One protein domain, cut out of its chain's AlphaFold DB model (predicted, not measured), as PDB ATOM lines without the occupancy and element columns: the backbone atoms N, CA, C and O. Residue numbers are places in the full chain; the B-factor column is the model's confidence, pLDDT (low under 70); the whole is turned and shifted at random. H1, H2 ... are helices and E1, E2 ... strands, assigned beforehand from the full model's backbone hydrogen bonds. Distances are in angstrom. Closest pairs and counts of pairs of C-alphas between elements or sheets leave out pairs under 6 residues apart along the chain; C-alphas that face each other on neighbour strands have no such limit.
ATOM      1  N   ALA A  40      15.785  -0.365 -89.968       80.12
ATOM      2  CA  ALA A  40      16.740  -0.972 -89.041       80.12
ATOM      3  C   ALA A  40      17.442  -2.236 -89.591       80.12
ATOM      4  O   ALA A  40      18.666  -2.298 -89.499       80.12
ATOM      5  N   PRO A  41      16.755  -3.205 -90.233       84.81
ATOM      6  CA  PRO A  41      17.440  -4.388 -90.755       84.81
ATOM      7  C   PRO A  41      18.376  -4.075 -91.938       84.81
ATOM      8  O   PRO A  41      19.505  -4.552 -92.013       84.81
ATOM      9  N   TRP A  42      17.940  -3.206 -92.852       85.88
ATOM     10  CA  TRP A  42      18.754  -2.799 -94.001       85.88
ATOM     11  C   TRP A  42      19.951  -1.939 -93.596       85.88
ATOM     12  O   TRP A  42      21.009  -2.030 -94.211       85.88
ATOM     13  N   GLN A  43      19.807  -1.137 -92.542       87.62
ATOM     14  CA  GLN A  43      20.896  -0.341 -91.991       87.62
ATOM     15  C   GLN A  43      21.986  -1.222 -91.373       87.62
ATOM     16  O   GLN A  43      23.165  -0.990 -91.631       87.62
ATOM     17  N   LEU A  44      21.608  -2.262 -90.619       91.25
ATOM     18  CA  LEU A  44      22.567  -3.234 -90.083       91.25
ATOM     19  C   LEU A  44      23.334  -3.941 -91.206       91.25
ATOM     20  O   LEU A  44      24.556  -4.056 -91.125       91.25
ATOM     21  N   LEU A  45      22.642  -4.342 -92.280       91.25
ATOM     22  CA  LEU A  45      23.306  -4.881 -93.469       91.25
ATOM     23  C   LEU A  45      24.286  -3.866 -94.076       91.25
ATOM     24  O   LEU A  45      25.406  -4.233 -94.413       91.25
ATOM     25  N   GLY A  46      23.891  -2.596 -94.184       90.00
ATOM     26  CA  GLY A  46      24.762  -1.525 -94.666       90.00
ATOM     27  C   GLY A  46      26.071  -1.441 -93.880       90.00
ATOM     28  O   GLY A  46      27.139  -1.435 -94.485       90.00
ATOM     29  N   TYR A  47      26.007  -1.461 -92.547       90.81
ATOM     30  CA  TYR A  47      27.203  -1.429 -91.700       90.81
ATOM     31  C   TYR A  47      28.087  -2.666 -91.848       90.81
ATOM     32  O   TYR A  47      29.305  -2.536 -91.911       90.81
ATOM     33  N   LEU A  48      27.496  -3.856 -91.965       92.38
ATOM     34  CA  LEU A  48      28.248  -5.092 -92.215       92.38
ATOM     35  C   LEU A  48      29.020  -5.051 -93.541       92.38
ATOM     36  O   LEU A  48      30.123  -5.587 -93.644       92.38
ATOM     37  N   LEU A  49      28.444  -4.417 -94.564       93.00
ATOM     38  CA  LEU A  49      29.076  -4.288 -95.875       93.00
ATOM     39  C   LEU A  49      30.208  -3.246 -95.899       93.00
ATOM     40  O   LEU A  49      31.012  -3.275 -96.829       93.00
ATOM     41  N   LEU A  50      30.316  -2.370 -94.889       92.69
ATOM     42  CA  LEU A  50      31.416  -1.400 -94.783       92.69
ATOM     43  C   LEU A  50      32.773  -2.049 -94.467       92.69
ATOM     44  O   LEU A  50      33.801  -1.417 -94.710       92.69
ATOM     45  N   ASP A  51      32.805  -3.310 -94.020       93.62
ATOM     46  CA  ASP A  51      34.027  -4.132 -93.962       93.62
ATOM     47  C   ASP A  51      34.460  -4.575 -95.374       93.62
ATOM     48  O   ASP A  51      34.547  -5.757 -95.704       93.62
ATOM     49  N   THR A  52      34.662  -3.595 -96.255       92.81
ATOM     50  CA  THR A  52      34.848  -3.777 -97.701       92.81
ATOM     51  C   THR A  52      36.099  -4.572 -98.061       92.81
ATOM     52  O   THR A  52      36.097  -5.286 -99.060       92.81
ATOM     53  N   SER A  53      37.148  -4.483 -97.239       91.06
ATOM     54  CA  SER A  53      38.390  -5.243 -97.384       91.06
ATOM     55  C   SER A  53      38.396  -6.571 -96.619       91.06
ATOM     56  O   SER A  53      39.443  -7.211 -96.561       91.06
ATOM     57  N   ASP A  54      37.260  -6.981 -96.038       92.31
ATOM     58  CA  ASP A  54      37.132  -8.183 -95.197       92.31
ATOM     59  C   ASP A  54      38.168  -8.234 -94.055       92.31
ATOM     60  O   ASP A  54      38.672  -9.287 -93.666       92.31
ATOM     61  N   ARG A  55      38.528  -7.064 -93.515       95.00
ATOM     62  CA  ARG A  55      39.564  -6.932 -92.484       95.00
ATOM     63  C   ARG A  55      39.091  -7.500 -91.154       95.00
ATOM     64  O   ARG A  55      39.890  -8.071 -90.412       95.00
ATOM     65  N   TYR A  56      37.820  -7.284 -90.835       93.38
ATOM     66  CA  TYR A  56      37.226  -7.694 -89.566       93.38
ATOM     67  C   TYR A  56      36.488  -9.026 -89.667       93.38
ATOM     68  O   TYR A  56      36.049  -9.540 -88.640       93.38
ATOM     69  N   ARG A  57      36.384  -9.594 -90.878       92.50
ATOM     70  CA  ARG A  57      35.748 -10.888 -91.145       92.50
ATOM     71  C   ARG A  57      34.334 -10.947 -90.576       92.50
ATOM     72  O   ARG A  57      33.948 -11.920 -89.939       92.50
ATOM     73  N   LEU A  58      33.567  -9.870 -90.777       92.38
ATOM     74  CA  LEU A  58      32.197  -9.777 -90.269       92.38
ATOM     75  C   LEU A  58      31.281 -10.757 -91.021       92.38
ATOM     76  O   LEU A  58      30.724 -10.411 -92.062       92.38
ATOM     77  N   ASP A  59      31.139 -11.973 -90.503       92.56
ATOM     78  CA  ASP A  59      30.346 -13.057 -91.101       92.56
ATOM     79  C   ASP A  59      29.064 -13.393 -90.321       92.56
ATOM     80  O   ASP A  59      28.213 -14.128 -90.820       92.56
ATOM     81  N   THR A  60      28.894 -12.814 -89.130       93.62
ATOM     82  CA  THR A  60      27.788 -13.098 -88.213       93.62
ATOM     83  C   THR A  60      27.197 -11.797 -87.680       93.62
ATOM     84  O   THR A  60      27.920 -10.905 -87.232       93.62
ATOM     85  N   LEU A  61      25.866 -11.683 -87.694       94.00
ATOM     86  CA  LEU A  61      25.133 -10.574 -87.084       94.00
ATOM     87  C   LEU A  61      24.494 -11.025 -85.771       94.00
ATOM     88  O   LEU A  61      23.793 -12.035 -85.739       94.00
ATOM     89  N   GLY A  62      24.670 -10.234 -84.712       93.06
ATOM     90  CA  GLY A  62      23.990 -10.418 -83.431       93.06
ATOM     91  C   GLY A  62      23.073  -9.243 -83.090       93.06
ATOM     92  O   GLY A  62      23.464  -8.086 -83.232       93.06
ATOM     93  N   LEU A  63      21.868  -9.534 -82.601       91.19
ATOM     94  CA  LEU A  63      20.943  -8.555 -82.034       91.19
ATOM     95  C   LEU A  63      20.637  -8.924 -80.578       91.19
ATOM     96  O   LEU A  63      20.027  -9.959 -80.303       91.19
ATOM     97  N   TYR A  64      21.045  -8.060 -79.646       93.25
ATOM     98  CA  TYR A  64      20.788  -8.251 -78.221       93.25
ATOM     99  C   TYR A  64      19.502  -7.542 -77.777       93.25
ATOM    100  O   TYR A  64      19.387  -6.317 -77.823       93.25
ATOM    101  N   LEU A  65      18.529  -8.329 -77.322       91.50
ATOM    102  CA  LEU A  65      17.246  -7.887 -76.790       91.50
ATOM    103  C   LEU A  65      17.360  -7.713 -75.273       91.50
ATOM    104  O   LEU A  65      17.133  -8.643 -74.499       91.50
ATOM    105  N   THR A  66      17.698  -6.497 -74.846       92.25
ATOM    106  CA  THR A  66      17.984  -6.158 -73.440       92.25
ATOM    107  C   THR A  66      16.868  -6.553 -72.476       92.25
ATOM    108  O   THR A  66      17.142  -7.084 -71.405       92.25
ATOM    109  N   ARG A  67      15.602  -6.347 -72.860       94.56
ATOM    110  CA  ARG A  67      14.440  -6.629 -72.000       94.56
ATOM    111  C   ARG A  67      14.233  -8.119 -71.714       94.56
ATOM    112  O   ARG A  67      13.674  -8.448 -70.674       94.56
ATOM    113  N   SER A  68      14.644  -9.000 -72.622       95.25
ATOM    114  CA  SER A  68      14.512 -10.452 -72.462       95.25
ATOM    115  C   SER A  68      15.842 -11.148 -72.166       95.25
ATOM    116  O   SER A  68      15.859 -12.363 -71.999       95.25
ATOM    117  N   GLY A  69      16.955 -10.405 -72.132       96.00
ATOM    118  CA  GLY A  69      18.297 -10.972 -71.986       96.00
ATOM    119  C   GLY A  69      18.681 -11.917 -73.128       96.00
ATOM    120  O   GLY A  69      19.456 -12.845 -72.925       96.00
ATOM    121  N   THR A  70      18.105 -11.739 -74.321       96.81
ATOM    122  CA  THR A  70      18.266 -12.683 -75.439       96.81
ATOM    123  C   THR A  70      19.236 -12.137 -76.475       96.81
ATOM    124  O   THR A  70      19.045 -11.028 -76.965       96.81
ATOM    125  N   LEU A  71      20.233 -12.928 -76.869       96.12
ATOM    126  CA  LEU A  71      21.080 -12.648 -78.027       96.12
ATOM    127  C   LEU A  71      20.636 -13.530 -79.196       96.12
ATOM    128  O   LEU A  71      20.845 -14.739 -79.176       96.12
ATOM    129  N   ALA A  72      20.021 -12.924 -80.207       93.12
ATOM    130  CA  ALA A  72      19.727 -13.609 -81.459       93.12
ATOM    131  C   ALA A  72      20.909 -13.421 -82.417       93.12
ATOM    132  O   ALA A  72      21.373 -12.295 -82.594       93.12
ATOM    133  N   THR A  73      21.410 -14.506 -83.004       95.56
ATOM    134  CA  THR A  73      22.541 -14.475 -83.940       95.56
ATOM    135  C   THR A  73      22.192 -15.193 -85.227       95.56
ATOM    136  O   THR A  73      21.445 -16.169 -85.210       95.56
ATOM    137  N   TRP A  74      22.734 -14.686 -86.331       95.19
ATOM    138  CA  TRP A  74      22.593 -15.282 -87.651       95.19
ATOM    139  C   TRP A  74      23.914 -15.178 -88.408       95.19
ATOM    140  O   TRP A  74      24.485 -14.081 -88.463       95.19
ATOM    141  N   PRO A  75      24.366 -16.266 -89.049       93.94
ATOM    142  CA  PRO A  75      25.266 -16.176 -90.188       93.94
ATOM    143  C   PRO A  75      24.742 -15.168 -91.223       93.94
ATOM    144  O   PRO A  75      23.531 -14.989 -91.399       93.94
ATOM    145  N   LEU A  76      25.639 -14.458 -91.902       91.69
ATOM    146  CA  LEU A  76      25.256 -13.360 -92.790       91.69
ATOM    147  C   LEU A  76      24.421 -13.827 -93.993       91.69
ATOM    148  O   LEU A  76      23.535 -13.107 -94.453       91.69
ATOM    149  N   ASP A  77      24.651 -15.035 -94.491       87.94
ATOM    150  CA  ASP A  77      23.847 -15.651 -95.547       87.94
ATOM    151  C   ASP A  77      22.409 -15.959 -95.087       87.94
ATOM    152  O   ASP A  77      21.457 -15.709 -95.839       87.94
ATOM    153  N   GLU A  78      22.231 -16.417 -93.846       88.62
ATOM    154  CA  GLU A  78      20.919 -16.580 -93.212       88.62
ATOM    155  C   GLU A  78      20.230 -15.231 -93.003       88.62
ATOM    156  O   GLU A  78      19.046 -15.079 -93.318       88.62
ATOM    157  N   TYR A  79      20.966 -14.216 -92.550       91.50
ATOM    158  CA  TYR A  79      20.423 -12.870 -92.393       91.50
ATOM    159  C   TYR A  79      19.945 -12.284 -93.730       91.50
ATOM    160  O   TYR A  79      18.838 -11.750 -93.833       91.50
ATOM    161  N   LEU A  80      20.726 -12.459 -94.798       89.50
ATOM    162  CA  LEU A  80      20.324 -12.097 -96.158       89.50
ATOM    163  C   LEU A  80      19.071 -12.865 -96.604       89.50
ATOM    164  O   LEU A  80      18.185 -12.285 -97.238       89.50
ATOM    165  N   ALA A  81      18.949 -14.146 -96.247       84.00
ATOM    166  CA  ALA A  81      17.743 -14.924 -96.516       84.00
ATOM    167  C   ALA A  81      16.514 -14.368 -95.772       84.00
ATOM    168  O   ALA A  81      15.451 -14.251 -96.386       84.00
ATOM    169  N   LEU A  82      16.659 -13.953 -94.506       86.12
ATOM    170  CA  LEU A  82      15.596 -13.305 -93.723       86.12
ATOM    171  C   LEU A  82      15.136 -11.984 -94.351       86.12
ATOM    172  O   LEU A  82      13.942 -11.686 -94.366       86.12
ATOM    173  N   LEU A  83      16.064 -11.220 -94.935       86.31
ATOM    174  CA  LEU A  83      15.752 -10.003 -95.694       86.31
ATOM    175  C   LEU A  83      15.117 -10.286 -97.069       86.31
ATOM    176  O   LEU A  83      14.689  -9.360 -97.763       86.31
ATOM    177  N   GLY A  84      15.032 -11.555 -97.478       80.56
ATOM    178  CA  GLY A  84      14.521 -11.961 -98.783       80.56
ATOM    179  C   GLY A  84      15.482 -11.648 -99.931       80.56
ATOM    180  O   GLY A  84      15.034 -11.458-101.068       80.56
ATOM    181  N   ALA A  85      16.786 -11.564 -99.652       84.19
ATOM    182  CA  ALA A  85      17.801 -11.346-100.669       84.19
ATOM    183  C   ALA A  85      17.857 -12.538-101.635       84.19
ATOM    184  O   ALA A  85      17.908 -13.703-101.240       84.19
ATOM    185  N   ARG A  86      17.858 -12.226-102.933       83.00
ATOM    186  CA  ARG A  86      17.943 -13.220-104.016       83.00
ATOM    187  C   ARG A  86      19.381 -13.649-104.324       83.00
ATOM    188  O   ARG A  86      19.583 -14.678-104.951       83.00
ATOM    189  N   ARG A  87      20.365 -12.853-103.899       85.19
ATOM    190  CA  ARG A  87      21.803 -13.129-104.003       85.19
ATOM    191  C   ARG A  87      22.382 -13.152-102.589       85.19
ATOM    192  O   ARG A  87      21.999 -12.321-101.770       85.19
ATOM    193  N   ARG A  88      23.276 -14.108-102.321       85.38
ATOM    194  CA  ARG A  88      23.907 -14.339-101.003       85.38
ATOM    195  C   ARG A  88      25.436 -14.202-101.025       85.38
ATOM    196  O   ARG A  88      26.118 -14.602-100.095       85.38
ATOM    197  N   ASP A  89      25.970 -13.639-102.102       87.12
ATOM    198  CA  ASP A  89      27.403 -13.437-102.315       87.12
ATOM    199  C   ASP A  89      27.844 -12.120-101.658       87.12
ATOM    200  O   ASP A  89      27.777 -11.042-102.256       87.12
ATOM    201  N   VAL A  90      28.219 -12.224-100.382       89.44
ATOM    202  CA  VAL A  90      28.678 -11.100 -99.554       89.44
ATOM    203  C   VAL A  90      29.915 -10.413-100.145       89.44
ATOM    204  O   VAL A  90      29.892  -9.181-100.221       89.44
ATOM    205  N   PRO A  91      30.961 -11.132-100.609       91.19
ATOM    206  CA  PRO A  91      32.104 -10.497-101.262       91.19
ATOM    207  C   PRO A  91      31.706  -9.599-102.437       91.19
ATOM    208  O   PRO A  91      32.184  -8.467-102.528       91.19
ATOM    209  N   ALA A  92      30.776 -10.035-103.294       91.06
ATOM    210  CA  ALA A  92      30.309  -9.193-104.394       91.06
ATOM    211  C   ALA A  92      29.559  -7.941-103.921       91.06
ATOM    212  O   ALA A  92      29.728  -6.871-104.509       91.06
ATOM    213  N   PHE A  93      28.755  -8.043-102.857       92.06
ATOM    214  CA  PHE A  93      28.097  -6.870-102.277       92.06
ATOM    215  C   PHE A  93      29.106  -5.872-101.705       92.06
ATOM    216  O   PHE A  93      28.982  -4.674-101.958       92.06
ATOM    217  N   ARG A  94      30.130  -6.356-100.993       93.69
ATOM    218  CA  ARG A  94      31.210  -5.520-100.453       93.69
ATOM    219  C   ARG A  94      32.006  -4.832-101.554       93.69
ATOM    220  O   ARG A  94      32.222  -3.628-101.470       93.69
ATOM    221  N   ALA A  95      32.369  -5.556-102.611       93.56
ATOM    222  CA  ALA A  95      33.078  -4.988-103.755       93.56
ATOM    223  C   ALA A  95      32.256  -3.890-104.455       93.56
ATOM    224  O   ALA A  95      32.774  -2.815-104.749       93.56
ATOM    225  N   ALA A  96      30.958  -4.126-104.673       92.38
ATOM    226  CA  ALA A  96      30.075  -3.129-105.273       92.38
ATOM    227  C   ALA A  96      29.880  -1.898-104.374       92.38
ATOM    228  O   ALA A  96      29.848  -0.781-104.884       92.38
ATOM    229  N   LEU A  97      29.776  -2.079-103.052       91.62
ATOM    230  CA  LEU A  97      29.684  -0.962-102.113       91.62
ATOM    231  C   LEU A  97      30.991  -0.161-102.059       91.62
ATOM    232  O   LEU A  97      30.945   1.064-102.084       91.62
ATOM    233  N   ALA A  98      32.143  -0.832-102.039       92.06
ATOM    234  CA  ALA A  98      33.449  -0.181-102.104       92.06
ATOM    235  C   ALA A  98      33.575   0.673-103.369       92.06
ATOM    236  O   ALA A  98      33.987   1.828-103.304       92.06
ATOM    237  N   GLU A  99      33.153   0.132-104.515       91.69
ATOM    238  CA  GLU A  99      33.126   0.876-105.769       91.69
ATOM    239  C   GLU A  99      32.122   2.026-105.726       91.69
ATOM    240  O   GLU A  99      32.438   3.085-106.244       91.69
ATOM    241  N   LEU A 100      30.946   1.874-105.112       87.69
ATOM    242  CA  LEU A 100      29.982   2.972-104.968       87.69
ATOM    243  C   LEU A 100      30.558   4.124-104.135       87.69
ATOM    244  O   LEU A 100      30.408   5.287-104.502       87.69
ATOM    245  N   LEU A 101      31.226   3.792-103.029       86.12
ATOM    246  CA  LEU A 101      31.790   4.758-102.088       86.12
ATOM    247  C   LEU A 101      33.142   5.325-102.542       86.12
ATOM    248  O   LEU A 101      33.590   6.334-102.002       86.12
ATOM    249  N   ALA A 102      33.798   4.720-103.537       87.25
ATOM    250  CA  ALA A 102      35.074   5.204-104.049       87.25
ATOM    251  C   ALA A 102      34.935   6.631-104.607       87.25
ATOM    252  O   ALA A 102      34.232   6.865-105.599       87.25
ATOM    253  N   GLY A 103      35.630   7.570-103.956       78.62
ATOM    254  CA  GLY A 103      35.597   8.999-104.272       78.62
ATOM    255  C   GLY A 103      34.400   9.758-103.689       78.62
ATOM    256  O   GLY A 103      34.255  10.939-103.982       78.62
ATOM    257  N   CYS A 104      33.557   9.113-102.876       75.94
ATOM    258  CA  CYS A 104      32.439   9.762-102.197       75.94
ATOM    259  C   CYS A 104      32.916  10.402-100.878       75.94
ATOM    260  O   CYS A 104      33.396   9.680 -99.997       75.94
ATOM    261  N   GLY A 112      23.066  13.354-107.700       71.12
ATOM    262  CA  GLY A 112      23.031  13.771-109.097       71.12
ATOM    263  C   GLY A 112      22.708  12.586-110.013       71.12
ATOM    264  O   GLY A 112      22.936  11.431-109.660       71.12
ATOM    265  N   ALA A 113      22.241  12.863-111.233       75.19
ATOM    266  CA  ALA A 113      21.915  11.820-112.216       75.19
ATOM    267  C   ALA A 113      23.102  10.875-112.531       75.19
ATOM    268  O   ALA A 113      22.906   9.688-112.782       75.19
ATOM    269  N   GLY A 114      24.346  11.371-112.468       78.44
ATOM    270  CA  GLY A 114      25.546  10.550-112.681       78.44
ATOM    271  C   GLY A 114      25.781   9.494-111.592       78.44
ATOM    272  O   GLY A 114      26.241   8.388-111.895       78.44
ATOM    273  N   ASP A 115      25.423   9.801-110.343       78.44
ATOM    274  CA  ASP A 115      25.527   8.867-109.217       78.44
ATOM    275  C   ASP A 115      24.452   7.783-109.303       78.44
ATOM    276  O   ASP A 115      24.733   6.607-109.058       78.44
ATOM    277  N   GLU A 116      23.243   8.149-109.741       81.19
ATOM    278  CA  GLU A 116      22.164   7.193-110.014       81.19
ATOM    279  C   GLU A 116      22.551   6.207-111.120       81.19
ATOM    280  O   GLU A 116      22.349   4.998-110.981       81.19
ATOM    281  N   ASP A 117      23.169   6.691-112.198       83.62
ATOM    282  CA  ASP A 117      23.650   5.848-113.293       83.62
ATOM    283  C   ASP A 117      24.753   4.888-112.846       83.62
ATOM    284  O   ASP A 117      24.760   3.715-113.232       83.62
ATOM    285  N   ARG A 118      25.682   5.365-112.010       84.44
ATOM    286  CA  ARG A 118      26.717   4.521-111.404       84.44
ATOM    287  C   ARG A 118      26.081   3.451-110.523       84.44
ATOM    288  O   ARG A 118      26.359   2.271-110.727       84.44
ATOM    289  N   ALA A 119      25.197   3.836-109.605       84.81
ATOM    290  CA  ALA A 119      24.487   2.905-108.732       84.81
ATOM    291  C   ALA A 119      23.696   1.863-109.536       84.81
ATOM    292  O   ALA A 119      23.755   0.671-109.232       84.81
ATOM    293  N   ARG A 120      23.020   2.276-110.612       85.31
ATOM    294  CA  ARG A 120      22.281   1.379-111.506       85.31
ATOM    295  C   ARG A 120      23.185   0.343-112.170       85.31
ATOM    296  O   ARG A 120      22.874  -0.842-112.087       85.31
ATOM    297  N   ARG A 121      24.330   0.745-112.737       88.31
ATOM    298  CA  ARG A 121      25.305  -0.203-113.316       88.31
ATOM    299  C   ARG A 121      25.819  -1.204-112.279       88.31
ATOM    300  O   ARG A 121      25.938  -2.392-112.571       88.31
ATOM    301  N   LEU A 122      26.099  -0.747-111.056       90.06
ATOM    302  CA  LEU A 122      26.516  -1.628-109.961       90.06
ATOM    303  C   LEU A 122      25.426  -2.654-109.621       90.06
ATOM    304  O   LEU A 122      25.720  -3.842-109.490       90.06
ATOM    305  N   LEU A 123      24.168  -2.210-109.524       87.06
ATOM    306  CA  LEU A 123      23.019  -3.078-109.259       87.06
ATOM    307  C   LEU A 123      22.778  -4.087-110.389       87.06
ATOM    308  O   LEU A 123      22.474  -5.244-110.105       87.06
ATOM    309  N   GLU A 124      22.968  -3.694-111.649       86.81
ATOM    310  CA  GLU A 124      22.859  -4.593-112.803       86.81
ATOM    311  C   GLU A 124      23.869  -5.746-112.719       86.81
ATOM    312  O   GLU A 124      23.483  -6.904-112.887       86.81
ATOM    313  N   ARG A 125      25.129  -5.479-112.345       88.69
ATOM    314  CA  ARG A 125      26.138  -6.536-112.096       88.69
ATOM    315  C   ARG A 125      25.779  -7.439-110.914       88.69
ATOM    316  O   ARG A 125      26.207  -8.592-110.845       88.69
ATOM    317  N   LEU A 126      25.010  -6.911-109.963       88.69
ATOM    318  CA  LEU A 126      24.533  -7.655-108.802       88.69
ATOM    319  C   LEU A 126      23.265  -8.470-109.078       88.69
ATOM    320  O   LEU A 126      22.834  -9.207-108.187       88.69
ATOM    321  N   THR A 127      22.699  -8.392-110.287       85.06
ATOM    322  CA  THR A 127      21.476  -9.111-110.658       85.06
ATOM    323  C   THR A 127      21.603 -10.602-110.319       85.06
ATOM    324  O   THR A 127      22.556 -11.256-110.744       85.06
ATOM    325  N   PRO A 128      20.668 -11.162-109.531       79.88
ATOM    326  CA  PRO A 128      20.710 -12.566-109.154       79.88
ATOM    327  C   PRO A 128      20.488 -13.454-110.382       79.88
ATOM    328  O   PRO A 128      19.487 -13.314-111.085       79.88
ATOM    329  N   VAL A 129      21.389 -14.412-110.595       80.88
ATOM    330  CA  VAL A 129      21.164 -15.524-111.522       80.88
ATOM    331  C   VAL A 129      20.317 -16.555-110.788       80.88
ATOM    332  O   VAL A 129      20.754 -17.108-109.781       80.88
ATOM    333  N   ILE A 130      19.087 -16.777-111.250       80.81
ATOM    334  CA  ILE A 130      18.174 -17.755-110.649       80.81
ATOM    335  C   ILE A 130      18.380 -19.091-111.376       80.81
ATOM    336  O   ILE A 130      18.058 -19.166-112.566       80.81
TER     337      ILE A 130
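AT A GLANCE: This is residues 40 to 104 and 112 to 130 of the 173 residues of an uncharacterized protein of Streptomyces sp. NEAU-C40 (UniProt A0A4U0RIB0). A two-stranded hairpin, E1 and E2, reaches out at one end of the domain, and two helices running opposite ways, H3 and H4, make a loose pair at the other end. H1 and H2 lie between these ends: H2 follows directly at the hairpin's base, and H1 meets H3 nearly at a right angle. The printed part has 84 residues, with four named helices and two named strands in the order H1 E1 E2 H2 H3 H4; the sheet, E1 - E2, is antiparallel and the class is mixed, helices and strands. The whole is only just loose, close to compact, with a radius of gyration of the C-alphas of 14.6 A, and spans 47 by 31 by 24 A.

IN THESE COORDINATES: Find C-alpha 60 at (27.788, -13.098, -88.213); from there E1, residues 60 to 65, runs 16.4 A. E2, residues 70 to 75, comes back over 16.7 A, and H2, residues 76 to 82, follows it without a residue between. Look back to C-alpha 40 at (16.740, -0.972, -89.041), where H1, residues 40 to 49, begins its 14.5 A. H3, residues 90 to 101, is 16.4 A long. H4, residues 113 to 125, runs 18.8 A and ends at C-alpha 125, (26.138, -6.536, -112.096).

HOW THE PARTS SIT: Start at the hairpin of E1 and E2, antiparallel at 163 degrees, where N 63 and O 72 are 2.8 A apart and N 72 and O 63 are 3.0 A apart, both within hydrogen-bond range. The closest C-alphas of E1 and H2 are those of Thr 60 and Leu 76, 5.2 A apart. H1 is near E1, with 6 pairs of C-alphas within 10 A, and near H2, with 8 such pairs. Go on to Leu 49 and Arg 94, whose C-alphas, 5.2 A apart, are the closest of H1 and H3; these helices touch and are about perpendicular, at 88 degrees. H2 and H3 are close but not clearly touching, their closest C-alphas, those of Asp 77 and Val 90, being 7.8 A apart. H3, with residues 96 to 100 alone, touches H4, with residues 118 to 122 alone; the closest C-alphas are those of Ala 96 and Leu 122, 6.1 A apart. Their lines stand at a shallow tilt of 15 degrees, opposite ways. H4 is apart from H1 and from H2. In H1, H2, H3 and H4 every O i to N i+4 pair is within hydrogen-bond range.

THE WHOLE: The two C-alphas farthest apart are those of Ser 68 and Gly 114, at 46.7 A, and residues 65 to 70 stand free. Look for the cut after Cys 104: residues 105 to 111 are not printed, and C-alphas 104 and 112 are 12.3 A apart across it. Of the links that are printed whole, E1 to E2 and E2 to H2 are tight, H1 to E1 and H2 to H3 are short, and none is long. The mean pLDDT of the printed part is 88.6, and no printed residue is under 70.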